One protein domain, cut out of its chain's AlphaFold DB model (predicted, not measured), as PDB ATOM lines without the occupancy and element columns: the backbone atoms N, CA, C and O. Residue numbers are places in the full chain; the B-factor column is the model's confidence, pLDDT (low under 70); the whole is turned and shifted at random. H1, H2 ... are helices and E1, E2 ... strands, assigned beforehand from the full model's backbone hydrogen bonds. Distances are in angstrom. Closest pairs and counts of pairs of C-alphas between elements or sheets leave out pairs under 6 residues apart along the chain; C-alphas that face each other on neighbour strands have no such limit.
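This is residues 8 to 91 of the 91 residues of an uncharacterized protein of Pedobacter rhizosphaerae (UniProt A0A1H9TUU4). A twisted wall of five strands, E3 to E7, stands at one end of the domain; the small hairpin E1 E2 stands between it and the helix H1 at the other end, and residues 72 to 77 stick out on the way from E7 to H1. The printed part has 84 residues, ordered E1 E2 E3 E4 E5 E6 E7 H1, of mixed class. The wall runs E3 E4 E5 E6 E7, all antiparallel, a meander, each strand the antiparallel neighbour of the one before. The whole is compact, radius of gyration of the C-alphas 13.4 A, spanning 35 by 27 by 27 A.

Look first at E3, residues 28 to 34, and E4, residues 37 to 42, a hairpin with N 32 and O 39 2.8 A apart. Next come E5, residues 45 to 49, with N 40 to O 47 at 2.8 A, and E6, residues 53 to 58, with N 48 to O 55 at 2.9 A. Edge strand E7, residues 64 to 68, follows, with N 56 to O 65 at 2.9 A. E2, residues 23 to 25, runs on into E3 at 84 degrees; it forms a hairpin with E1, residues 14 to 16, N 15 to O 24 at 2.8 A. H1, residues 77 to 89, comes closest to E2 at the C-alphas of Tyr 86 and Leu 23, 7.0 A, and is not on the five-stranded sheet. In H1 every O i to N i+4 pair is within hydrogen-bond range.

Find C-alpha 28 at (27.300, 11.779, 12.622); from there E3 runs 17.9 A. Find C-alpha 77 at (17.511, 18.694, 36.046); H1 runs 18.7 A to C-alpha 89 at (10.035, 9.413, 21.601).

The farthest C-alphas, Pro 35 and Thr 89, are 37.1 A apart. The printed part has no cut and no long link; pLDDT is under 70 at residues 8 to 10 and 91.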
ATOM      1  N   SER A   8      28.066   5.992  14.785       57.47
ATOM      2  CA  SER A   8      26.708   6.537  14.703       57.47
ATOM      3  C   SER A   8      25.640   5.694  15.426       57.47
ATOM      4  O   SER A   8      24.641   6.262  15.866       57.47
ATOM      5  N   GLU A   9      25.841   4.386  15.589       59.28
ATOM      6  CA  GLU A   9      24.963   3.463  16.322       59.28
ATOM      7  C   GLU A   9      25.269   3.418  17.826       59.28
ATOM      8  O   GLU A   9      24.405   3.066  18.627       59.28
ATOM      9  N   ILE A  10      26.481   3.810  18.233       67.25
ATOM     10  CA  ILE A  10      26.906   3.774  19.642       67.25
ATOM     11  C   ILE A  10      26.548   5.080  20.368       67.25
ATOM     12  O   ILE A  10      26.205   5.061  21.552       67.25
ATOM     13  N   PHE A  11      26.598   6.226  19.676       76.06
ATOM     14  CA  PHE A  11      26.426   7.539  20.302       76.06
ATOM     15  C   PHE A  11      25.281   8.357  19.699       76.06
ATOM     16  O   PHE A  11      25.278   8.707  18.520       76.06
ATOM     17  N   HIS A  12      24.352   8.773  20.564       80.00
ATOM     18  CA  HIS A  12      23.349   9.781  20.234       80.00
ATOM     19  C   HIS A  12      23.930  11.180  20.400       80.00
ATOM     20  O   HIS A  12      24.093  11.681  21.512       80.00
ATOM     21  N   TRP A  13      24.204  11.830  19.276       87.69
ATOM     22  CA  TRP A  13      24.621  13.221  19.261       87.69
ATOM     23  C   TRP A  13      23.420  14.145  19.286       87.69
ATOM     24  O   TRP A  13      22.560  14.075  18.408       87.69
ATOM     25  N   LEU A  14      23.370  15.019  20.287       88.81
ATOM     26  CA  LEU A  14      22.251  15.922  20.510       88.81
ATOM     27  C   LEU A  14      22.751  17.352  20.682       88.81
ATOM     28  O   LEU A  14      23.715  17.610  21.400       88.81
ATOM     29  N   PHE A  15      22.050  18.281  20.050       87.12
ATOM     30  CA  PHE A  15      22.201  19.713  20.233       87.12
ATOM     31  C   PHE A  15      20.966  20.245  20.957       87.12
ATOM     32  O   PHE A  15      19.846  20.052  20.490       87.12
ATOM     33  N   LEU A  16      21.160  20.903  22.099       86.06
ATOM     34  CA  LEU A  16      20.075  21.579  22.802       86.06
ATOM     35  C   LEU A  16      20.007  23.033  22.341       86.06
ATOM     36  O   LEU A  16      20.863  23.842  22.711       86.06
ATOM     37  N   ASP A  17      18.955  23.384  21.612       83.31
ATOM     38  CA  ASP A  17      18.662  24.782  21.340       83.31
ATOM     39  C   ASP A  17      18.104  25.440  22.605       83.31
ATOM     40  O   ASP A  17      16.982  25.175  23.027       83.31
ATOM     41  N   ARG A  18      18.886  26.324  23.232       78.44
ATOM     42  CA  ARG A  18      18.478  26.982  24.485       78.44
ATOM     43  C   ARG A  18      17.329  27.978  24.313       78.44
ATOM     44  O   ARG A  18      16.734  28.363  25.312       78.44
ATOM     45  N   LYS A  19      17.041  28.427  23.086       79.62
ATOM     46  CA  LYS A  19      15.955  29.383  22.819       79.62
ATOM     47  C   LYS A  19      14.592  28.698  22.825       79.62
ATOM     48  O   LYS A  19      13.654  29.223  23.412       79.62
ATOM     49  N   SER A  20      14.490  27.541  22.180       81.00
ATOM     50  CA  SER A  20      13.267  26.739  22.088       81.00
ATOM     51  C   SER A  20      13.182  25.634  23.140       81.00
ATOM     52  O   SER A  20      12.097  25.123  23.398       81.00
ATOM     53  N   GLY A  21      14.312  25.247  23.740       80.06
ATOM     54  CA  GLY A  21      14.421  24.067  24.597       80.06
ATOM     55  C   GLY A  21      14.405  22.744  23.824       80.06
ATOM     56  O   GLY A  21      14.306  21.685  24.441       80.06
ATOM     57  N   ALA A  22      14.481  22.776  22.490       80.88
ATOM     58  CA  ALA A  22      14.415  21.580  21.662       80.88
ATOM     59  C   ALA A  22      15.754  20.829  21.631       80.88
ATOM     60  O   ALA A  22      16.815  21.423  21.428       80.88
ATOM     61  N   LEU A  23      15.689  19.503  21.776       87.25
ATOM     62  CA  LEU A  23      16.806  18.603  21.491       87.25
ATOM     63  C   LEU A  23      16.766  18.192  20.020       87.25
ATOM     64  O   LEU A  23      15.792  17.611  19.548       87.25
ATOM     65  N   ILE A  24      17.846  18.490  19.310       86.75
ATOM     66  CA  ILE A  24      18.010  18.237  17.884       86.75
ATOM     67  C   ILE A  24      19.069  17.152  17.713       86.75
ATOM     68  O   ILE A  24      20.184  17.288  18.212       86.75
ATOM     69  N   LYS A  25      18.742  16.081  16.986       88.50
ATOM     70  CA  LYS A  25      19.709  15.029  16.653       88.50
ATOM     71  C   LYS A  25      20.737  15.542  15.648       88.50
ATOM     72  O   LYS A  25      20.368  16.025  14.577       88.50
ATOM     73  N   LEU A  26      22.018  15.391  15.966       88.94
ATOM     74  CA  LEU A  26      23.112  15.598  15.023       88.94
ATOM     75  C   LEU A  26      23.433  14.273  14.330       88.94
ATOM     76  O   LEU A  26      23.625  13.243  14.979       88.94
ATOM     77  N   TRP A  27      23.489  14.293  13.002       88.25
ATOM     78  CA  TRP A  27      23.747  13.090  12.214       88.25
ATOM     79  C   TRP A  27      25.239  12.949  11.985       88.25
ATOM     80  O   TRP A  27      25.805  13.678  11.173       88.25
ATOM     81  N   PHE A  28      25.870  12.045  12.732       88.25
ATOM     82  CA  PHE A  28      27.300  11.779  12.622       88.25
ATOM     83  C   PHE A  28      27.657  11.300  11.210       88.25
ATOM     84  O   PHE A  28      26.981  10.441  10.648       88.25
ATOM     85  N   ARG A  29      28.710  11.881  10.633       88.94
ATOM     86  CA  ARG A  29      29.209  11.553   9.292       88.94
ATOM     87  C   ARG A  29      30.611  10.971   9.339       88.94
ATOM     88  O   ARG A  29      30.859   9.941   8.726       88.94
ATOM     89  N   SER A  30      31.516  11.631  10.049       85.50
ATOM     90  CA  SER A  30      32.904  11.196  10.178       85.50
ATOM     91  C   SER A  30      33.563  11.851  11.386       85.50
ATOM     92  O   SER A  30      33.054  12.821  11.951       85.50
ATOM     93  N   LEU A  31      34.714  11.318  11.779       87.88
ATOM     94  CA  LEU A  31      35.620  11.962  12.718       87.88
ATOM     95  C   LEU A  31      36.975  12.163  12.048       87.88
ATOM     96  O   LEU A  31      37.376  11.349  11.218       87.88
ATOM     97  N   ASP A  32      37.662  13.222  12.444       85.56
ATOM     98  CA  ASP A  32      39.091  13.408  12.231       85.56
ATOM     99  C   ASP A  32      39.717  13.652  13.606       85.56
ATOM    100  O   ASP A  32      39.223  14.463  14.386       85.56
ATOM    101  N   SER A  33      40.735  12.878  13.970       77.75
ATOM    102  CA  SER A  33      41.345  12.972  15.296       77.75
ATOM    103  C   SER A  33      42.836  13.202  15.154       77.75
ATOM    104  O   SER A  33      43.565  12.377  14.604       77.75
ATOM    105  N   SER A  34      43.280  14.341  15.673       81.00
ATOM    106  CA  SER A  34      44.682  14.702  15.817       81.00
ATOM    107  C   SER A  34      45.051  14.745  17.306       81.00
ATOM    108  O   SER A  34      44.200  15.040  18.142       81.00
ATOM    109  N   PRO A  35      46.329  14.536  17.678       73.19
ATOM    110  CA  PRO A  35      46.740  14.462  19.086       73.19
ATOM    111  C   PRO A  35      46.433  15.719  19.920       73.19
ATOM    112  O   PRO A  35      46.433  15.653  21.145       73.19
ATOM    113  N   ALA A  36      46.192  16.862  19.274       79.62
ATOM    114  CA  ALA A  36      45.860  18.121  19.936       79.62
ATOM    115  C   ALA A  36      44.371  18.502  19.842       79.62
ATOM    116  O   ALA A  36      43.899  19.302  20.650       79.62
ATOM    117  N   ILE A  37      43.655  18.005  18.830       85.62
ATOM    118  CA  ILE A  37      42.314  18.465  18.459       85.62
ATOM    119  C   ILE A  37      41.551  17.293  17.843       85.62
ATOM    120  O   ILE A  37      42.026  16.665  16.899       85.62
ATOM    121  N   GLU A  38      40.346  17.053  18.342       89.38
ATOM    122  CA  GLU A  38      39.370  16.165  17.727       89.38
ATOM    123  C   GLU A  38      38.323  16.970  16.955       89.38
ATOM    124  O   GLU A  38      37.834  18.008  17.410       89.38
ATOM    125  N   GLU A  39      37.938  16.460  15.793       91.50
ATOM    126  CA  GLU A  39      36.896  17.010  14.942       91.50
ATOM    127  C   GLU A  39      35.851  15.931  14.656       91.50
ATOM    128  O   GLU A  39      36.156  14.804  14.268       91.50
ATOM    129  N   ARG A  40      34.580  16.266  14.862       91.38
ATOM    130  CA  ARG A  40      33.446  15.396  14.547       91.38
ATOM    131  C   ARG A  40      32.550  16.114  13.563       91.38
ATOM    132  O   ARG A  40      32.052  17.202  13.844       91.38
ATOM    133  N   TYR A  41      32.358  15.503  12.407       90.75
ATOM    134  CA  TYR A  41      31.580  16.047  11.311       90.75
ATOM    135  C   TYR A  41      30.164  15.482  11.359       90.75
ATOM    136  O   TYR A  41      29.953  14.275  11.498       90.75
ATOM    137  N   PHE A  42      29.194  16.375  11.211       91.94
ATOM    138  CA  PHE A  42      27.770  16.086  11.203       91.94
ATOM    139  C   PHE A  42      27.123  16.630   9.927       91.94
ATOM    140  O   PHE A  42      27.678  17.487   9.240       91.94
ATOM    141  N   GLU A  43      25.901  16.198   9.618       91.19
ATOM    142  CA  GLU A  43      25.129  16.823   8.533       91.19
ATOM    143  C   GLU A  43      24.905  18.320   8.745       91.19
ATOM    144  O   GLU A  43      24.925  19.099   7.789       91.19
ATOM    145  N   GLN A  44      24.697  18.713  10.001       91.56
ATOM    146  CA  GLN A  44      24.363  20.078  10.391       91.56
ATOM    147  C   GLN A  44      25.583  20.993  10.562       91.56
ATOM    148  O   GLN A  44      25.419  22.210  10.631       91.56
ATOM    149  N   GLY A  45      26.798  20.452  10.633       92.31
ATOM    150  CA  GLY A  45      27.983  21.219  11.010       92.31
ATOM    151  C   GLY A  45      29.125  20.328  11.469       92.31
ATOM    152  O   GLY A  45      29.112  19.128  11.226       92.31
ATOM    153  N   TYR A  46      30.107  20.893  12.158       92.62
ATOM    154  CA  TYR A  46      31.199  20.123  12.748       92.62
ATOM    155  C   TYR A  46      31.551  20.647  14.140       92.62
ATOM    156  O   TYR A  46      31.474  21.843  14.416       92.62
ATOM    157  N   LEU A  47      31.896  19.728  15.037       92.31
ATOM    158  CA  LEU A  47      32.349  20.006  16.390       92.31
ATOM    159  C   LEU A  47      33.859  19.831  16.433       92.31
ATOM    160  O   LEU A  47      34.353  18.730  16.213       92.31
ATOM    161  N   LYS A  48      34.571  20.898  16.763       91.62
ATOM    162  CA  LYS A  48      36.006  20.886  17.018       91.62
ATOM    163  C   LYS A  48      36.233  21.017  18.513       91.62
ATOM    164  O   LYS A  48      35.734  21.966  19.110       91.62
ATOM    165  N   PHE A  49      36.950  20.093  19.131       89.94
ATOM    166  CA  PHE A  49      37.133  20.103  20.578       89.94
ATOM    167  C   PHE A  49      38.461  19.491  21.013       89.94
ATOM    168  O   PHE A  49      39.138  18.795  20.261       89.94
ATOM    169  N   ASN A  50      38.835  19.784  22.250       86.19
ATOM    170  CA  ASN A  50      39.937  19.159  22.964       86.19
ATOM    171  C   ASN A  50      39.517  18.921  24.429       86.19
ATOM    172  O   ASN A  50      38.345  19.055  24.794       86.19
ATOM    173  N   SER A  51      40.469  18.562  25.290       81.25
ATOM    174  CA  SER A  51      40.202  18.287  26.708       81.25
ATOM    175  C   SER A  51      39.671  19.490  27.504       81.25
ATOM    176  O   SER A  51      39.114  19.291  28.582       81.25
ATOM    177  N   ALA A  52      39.846  20.718  27.010       80.75
ATOM    178  CA  ALA A  52      39.488  21.961  27.691       80.75
ATOM    179  C   ALA A  52      38.278  22.666  27.061       80.75
ATOM    180  O   ALA A  52      37.363  23.077  27.772       80.75
ATOM    181  N   GLU A  53      38.257  22.795  25.737       85.44
ATOM    182  CA  GLU A  53      37.309  23.637  25.008       85.44
ATOM    183  C   GLU A  53      36.718  22.921  23.795       85.44
ATOM    184  O   GLU A  53      37.305  21.994  23.232       85.44
ATOM    185  N   ALA A  54      35.537  23.371  23.386       90.56
ATOM    186  CA  ALA A  54      34.850  22.889  22.206       90.56
ATOM    187  C   ALA A  54      34.227  24.060  21.437       90.56
ATOM    188  O   ALA A  54      33.856  25.080  22.006       90.56
ATOM    189  N   THR A  55      34.108  23.931  20.123       92.56
ATOM    190  CA  THR A  55      33.412  24.878  19.252       92.56
ATOM    191  C   THR A  55      32.598  24.090  18.243       92.56
ATOM    192  O   THR A  55      33.131  23.232  17.541       92.56
ATOM    193  N   PHE A  56      31.302  24.373  18.170       92.00
ATOM    194  CA  PHE A  56      30.423  23.839  17.139       92.00
ATOM    195  C   PHE A  56      30.231  24.876  16.037       92.00
ATOM    196  O   PHE A  56      29.848  26.010  16.318       92.00
ATOM    197  N   ILE A  57      30.506  24.491  14.795       92.44
ATOM    198  CA  ILE A  57      30.390  25.350  13.624       92.44
ATOM    199  C   ILE A  57      29.252  24.823  12.757       92.44
ATOM    200  O   ILE A  57      29.313  23.709  12.234       92.44
ATOM    201  N   GLU A  58      28.210  25.632  12.596       91.25
ATOM    202  CA  GLU A  58      27.054  25.302  11.766       91.25
ATOM    203  C   GLU A  58      27.397  25.379  10.272       91.25
ATOM    204  O   GLU A  58      28.024  26.327   9.794       91.25
ATOM    205  N   LYS A  59      26.927  24.400   9.496       89.12
ATOM    206  CA  LYS A  59      27.203  24.313   8.056       89.12
ATOM    207  C   LYS A  59      26.565  25.453   7.254       89.12
ATOM    208  O   LYS A  59      27.156  25.919   6.286       89.12
ATOM    209  N   TYR A  60      25.349  25.865   7.618       83.44
ATOM    210  CA  TYR A  60      24.514  26.730   6.772       83.44
ATOM    211  C   TYR A  60      24.835  28.222   6.882       83.44
ATOM    212  O   TYR A  60      24.722  28.944   5.897       83.44
ATOM    213  N   ASN A  61      25.201  28.692   8.071       83.94
ATOM    214  CA  ASN A  61      25.436  30.109   8.360       83.94
ATOM    215  C   ASN A  61      26.859  30.371   8.887       83.94
ATOM    216  O   ASN A  61      27.179  31.513   9.208       83.94
ATOM    217  N   SER A  62      27.689  29.325   9.007       84.44
ATOM    218  CA  SER A  62      29.018  29.383   9.629       84.44
ATOM    219  C   SER A  62      29.014  30.004  11.031       84.44
ATOM    220  O   SER A  62      30.036  30.526  11.481       84.44
ATOM    221  N   ALA A  63      27.875  29.955  11.728       87.81
ATOM    222  CA  ALA A  63      27.783  30.391  13.107       87.81
ATOM    223  C   ALA A  63      28.632  29.468  13.975       87.81
ATOM    224  O   ALA A  63      28.610  28.244  13.823       87.81
ATOM    225  N   GLN A  64      29.393  30.079  14.875       91.56
ATOM    226  CA  GLN A  64      30.289  29.378  15.778       91.56
ATOM    227  C   GLN A  64      29.747  29.499  17.192       91.56
ATOM    228  O   GLN A  64      29.483  30.598  17.681       91.56
ATOM    229  N   HIS A  65      29.596  28.358  17.843       89.19
ATOM    230  CA  HIS A  65      29.097  28.246  19.201       89.19
ATOM    231  C   HIS A  65      30.210  27.656  20.055       89.19
ATOM    232  O   HIS A  65      30.516  26.470  19.938       89.19
ATOM    233  N   SER A  66      30.840  28.479  20.889       89.25
ATOM    234  CA  SER A  66      31.807  27.997  21.876       89.25
ATOM    235  C   SER A  66      31.088  27.212  22.970       89.25
ATOM    236  O   SER A  66      30.022  27.603  23.451       89.25
ATOM    237  N   LEU A  67      31.671  26.083  23.348       86.94
ATOM    238  CA  LEU A  67      31.117  25.106  24.268       86.94
ATOM    239  C   LEU A  67      32.161  24.773  25.335       86.94
ATOM    240  O   LEU A  67      33.323  24.507  25.032       86.94
ATOM    241  N   ASP A  68      31.716  24.734  26.586       82.19
ATOM    242  CA  ASP A  68      32.535  24.271  27.701       82.19
ATOM    243  C   ASP A  68      32.366  22.768  27.891       82.19
ATOM    244  O   ASP A  68      31.238  22.255  27.946       82.19
ATOM    245  N   ASN A  69      33.478  22.058  28.080       81.25
ATOM    246  CA  ASN A  69      33.419  20.656  28.456       81.25
ATOM    247  C   ASN A  69      32.929  20.519  29.909       81.25
ATOM    248  O   ASN A  69      33.632  20.843  30.864       81.25
ATOM    249  N   ARG A  70      31.706  20.004  30.076       82.75
ATOM    250  CA  ARG A  70      31.071  19.770  31.383       82.75
ATOM    251  C   ARG A  70      30.974  18.293  31.759       82.75
ATOM    252  O   ARG A  70      30.138  17.937  32.581       82.75
ATOM    253  N   SER A  71      31.839  17.442  31.207       76.38
ATOM    254  CA  SER A  71      31.811  15.986  31.453       76.38
ATOM    255  C   SER A  71      31.958  15.614  32.936       76.38
ATOM    256  O   SER A  71      31.440  14.590  33.365       76.38
ATOM    257  N   ASN A  72      32.601  16.471  33.735       78.69
ATOM    258  CA  ASN A  72      32.779  16.280  35.181       78.69
ATOM    259  C   ASN A  72      31.703  16.972  36.039       78.69
ATOM    260  O   ASN A  72      31.851  17.070  37.254       78.69
ATOM    261  N   SER A  73      30.645  17.512  35.431       80.19
ATOM    262  CA  SER A  73      29.572  18.223  36.135       80.19
ATOM    263  C   SER A  73      28.258  17.457  36.060       80.19
ATOM    264  O   SER A  73      27.934  16.850  35.044       80.19
ATOM    265  N   VAL A  74      27.459  17.541  37.126       81.81
ATOM    266  CA  VAL A  74      26.095  17.004  37.111       81.81
ATOM    267  C   VAL A  74      25.246  17.859  36.158       81.81
ATOM    268  O   VAL A  74      25.178  19.079  36.350       81.81
ATOM    269  N   PRO A  75      24.610  17.269  35.129       83.62
ATOM    270  CA  PRO A  75      23.735  18.014  34.238       83.62
ATOM    271  C   PRO A  75      22.537  18.591  35.003       83.62
ATOM    272  O   PRO A  75      22.050  18.012  35.975       83.62
ATOM    273  N   ALA A  76      22.050  19.753  34.563       85.50
ATOM    274  CA  ALA A  76      20.876  20.378  35.163       85.50
ATOM    275  C   ALA A  76      19.644  19.462  35.046       85.50
ATOM    276  O   ALA A  76      19.482  18.755  34.049       85.50
ATOM    277  N   LYS A  77      18.739  19.516  36.032       86.50
ATOM    278  CA  LYS A  77      17.511  18.694  36.046       86.50
ATOM    279  C   LYS A  77      16.662  18.879  34.785       86.50
ATOM    280  O   LYS A  77      16.095  17.915  34.289       86.50
ATOM    281  N   GLU A  78      16.618  20.097  34.255       85.00
ATOM    282  CA  GLU A  78      15.896  20.425  33.021       85.00
ATOM    283  C   GLU A  78      16.482  19.707  31.800       85.00
ATOM    284  O   GLU A  78      15.738  19.192  30.970       85.00
ATOM    285  N   LEU A  79      17.815  19.601  31.720       85.44
ATOM    286  CA  LEU A  79      18.488  18.856  30.658       85.44
ATOM    287  C   LEU A  79      18.200  17.356  30.775       85.44
ATOM    288  O   LEU A  79      17.921  16.716  29.768       85.44
ATOM    289  N   ILE A  80      18.225  16.807  31.993       87.56
ATOM    290  CA  ILE A  80      17.884  15.398  32.232       87.56
ATOM    291  C   ILE A  80      16.449  15.116  31.770       87.56
ATOM    292  O   ILE A  80      16.240  14.205  30.977       87.56
ATOM    293  N   ALA A  81      15.484  15.941  32.181       87.50
ATOM    294  CA  ALA A  81      14.086  15.782  31.782       87.50
ATOM    295  C   ALA A  81      13.894  15.882  30.256       87.50
ATOM    296  O   ALA A  81      13.128  15.117  29.668       87.50
ATOM    297  N   ALA A  82      14.613  16.797  29.594       86.50
ATOM    298  CA  ALA A  82      14.598  16.904  28.137       86.50
ATOM    299  C   ALA A  82      15.153  15.634  27.469       86.50
ATOM    300  O   ALA A  82      14.535  15.116  26.537       86.50
ATOM    301  N   LEU A  83      16.277  15.103  27.965       87.62
ATOM    302  CA  LEU A  83      16.891  13.873  27.456       87.62
ATOM    303  C   LEU A  83      15.971  12.662  27.635       87.62
ATOM    304  O   LEU A  83      15.801  11.885  26.699       87.62
ATOM    305  N   GLU A  84      15.332  12.519  28.797       88.38
ATOM    306  CA  GLU A  84      14.370  11.442  29.055       88.38
ATOM    307  C   GLU A  84      13.183  11.495  28.088       88.38
ATOM    308  O   GLU A  84      12.779  10.465  27.548       88.38
ATOM    309  N   ASN A  85      12.637  12.687  27.837       86.75
ATOM    310  CA  ASN A  85      11.559  12.863  26.866       86.75
ATOM    311  C   ASN A  85      12.016  12.515  25.448       86.75
ATOM    312  O   ASN A  85      11.325  11.775  24.753       86.75
ATOM    313  N   TYR A  86      13.192  12.997  25.038       86.25
ATOM    314  CA  TYR A  86      13.754  12.696  23.723       86.25
ATOM    315  C   TYR A  86      13.910  11.185  23.510       86.25
ATOM    316  O   TYR A  86      13.458  10.662  22.487       86.25
ATOM    317  N   LEU A  87      14.492  10.485  24.489       84.94
ATOM    318  CA  LEU A  87      14.728   9.045  24.415       84.94
ATOM    319  C   LEU A  87      13.420   8.256  24.367       84.94
ATOM    320  O   LEU A  87      13.337   7.316  23.591       84.94
ATOM    321  N   LYS A  88      12.375   8.656  25.104       84.94
ATOM    322  CA  LYS A  88      11.052   8.001  25.037       84.94
ATOM    323  C   LYS A  88      10.377   8.118  23.671       84.94
ATOM    324  O   LYS A  88       9.578   7.263  23.320       84.94
ATOM    325  N   THR A  89      10.638   9.192  22.928       78.31
ATOM    326  CA  THR A  89      10.035   9.413  21.601       78.31
ATOM    327  C   THR A  89      10.834   8.760  20.468       78.31
ATOM    328  O   THR A  89      10.297   8.582  19.380       78.31
ATOM    329  N   HIS A  90      12.095   8.395  20.713       70.69
ATOM    330  CA  HIS A  90      13.017   7.847  19.711       70.69
ATOM    331  C   HIS A  90      13.602   6.479  20.122       70.69
ATOM    332  O   HIS A  90      14.688   6.132  19.653       70.69
ATOM    333  N   SER A  91      12.918   5.742  21.012       57.16
ATOM    334  CA  SER A  91      13.247   4.355  21.396       57.16
ATOM    335  C   SER A  91      12.489   3.319  20.576       57.16
ATOM    336  O   SER A  91      11.408   3.651  20.041       57.16
TER     337      SER A  91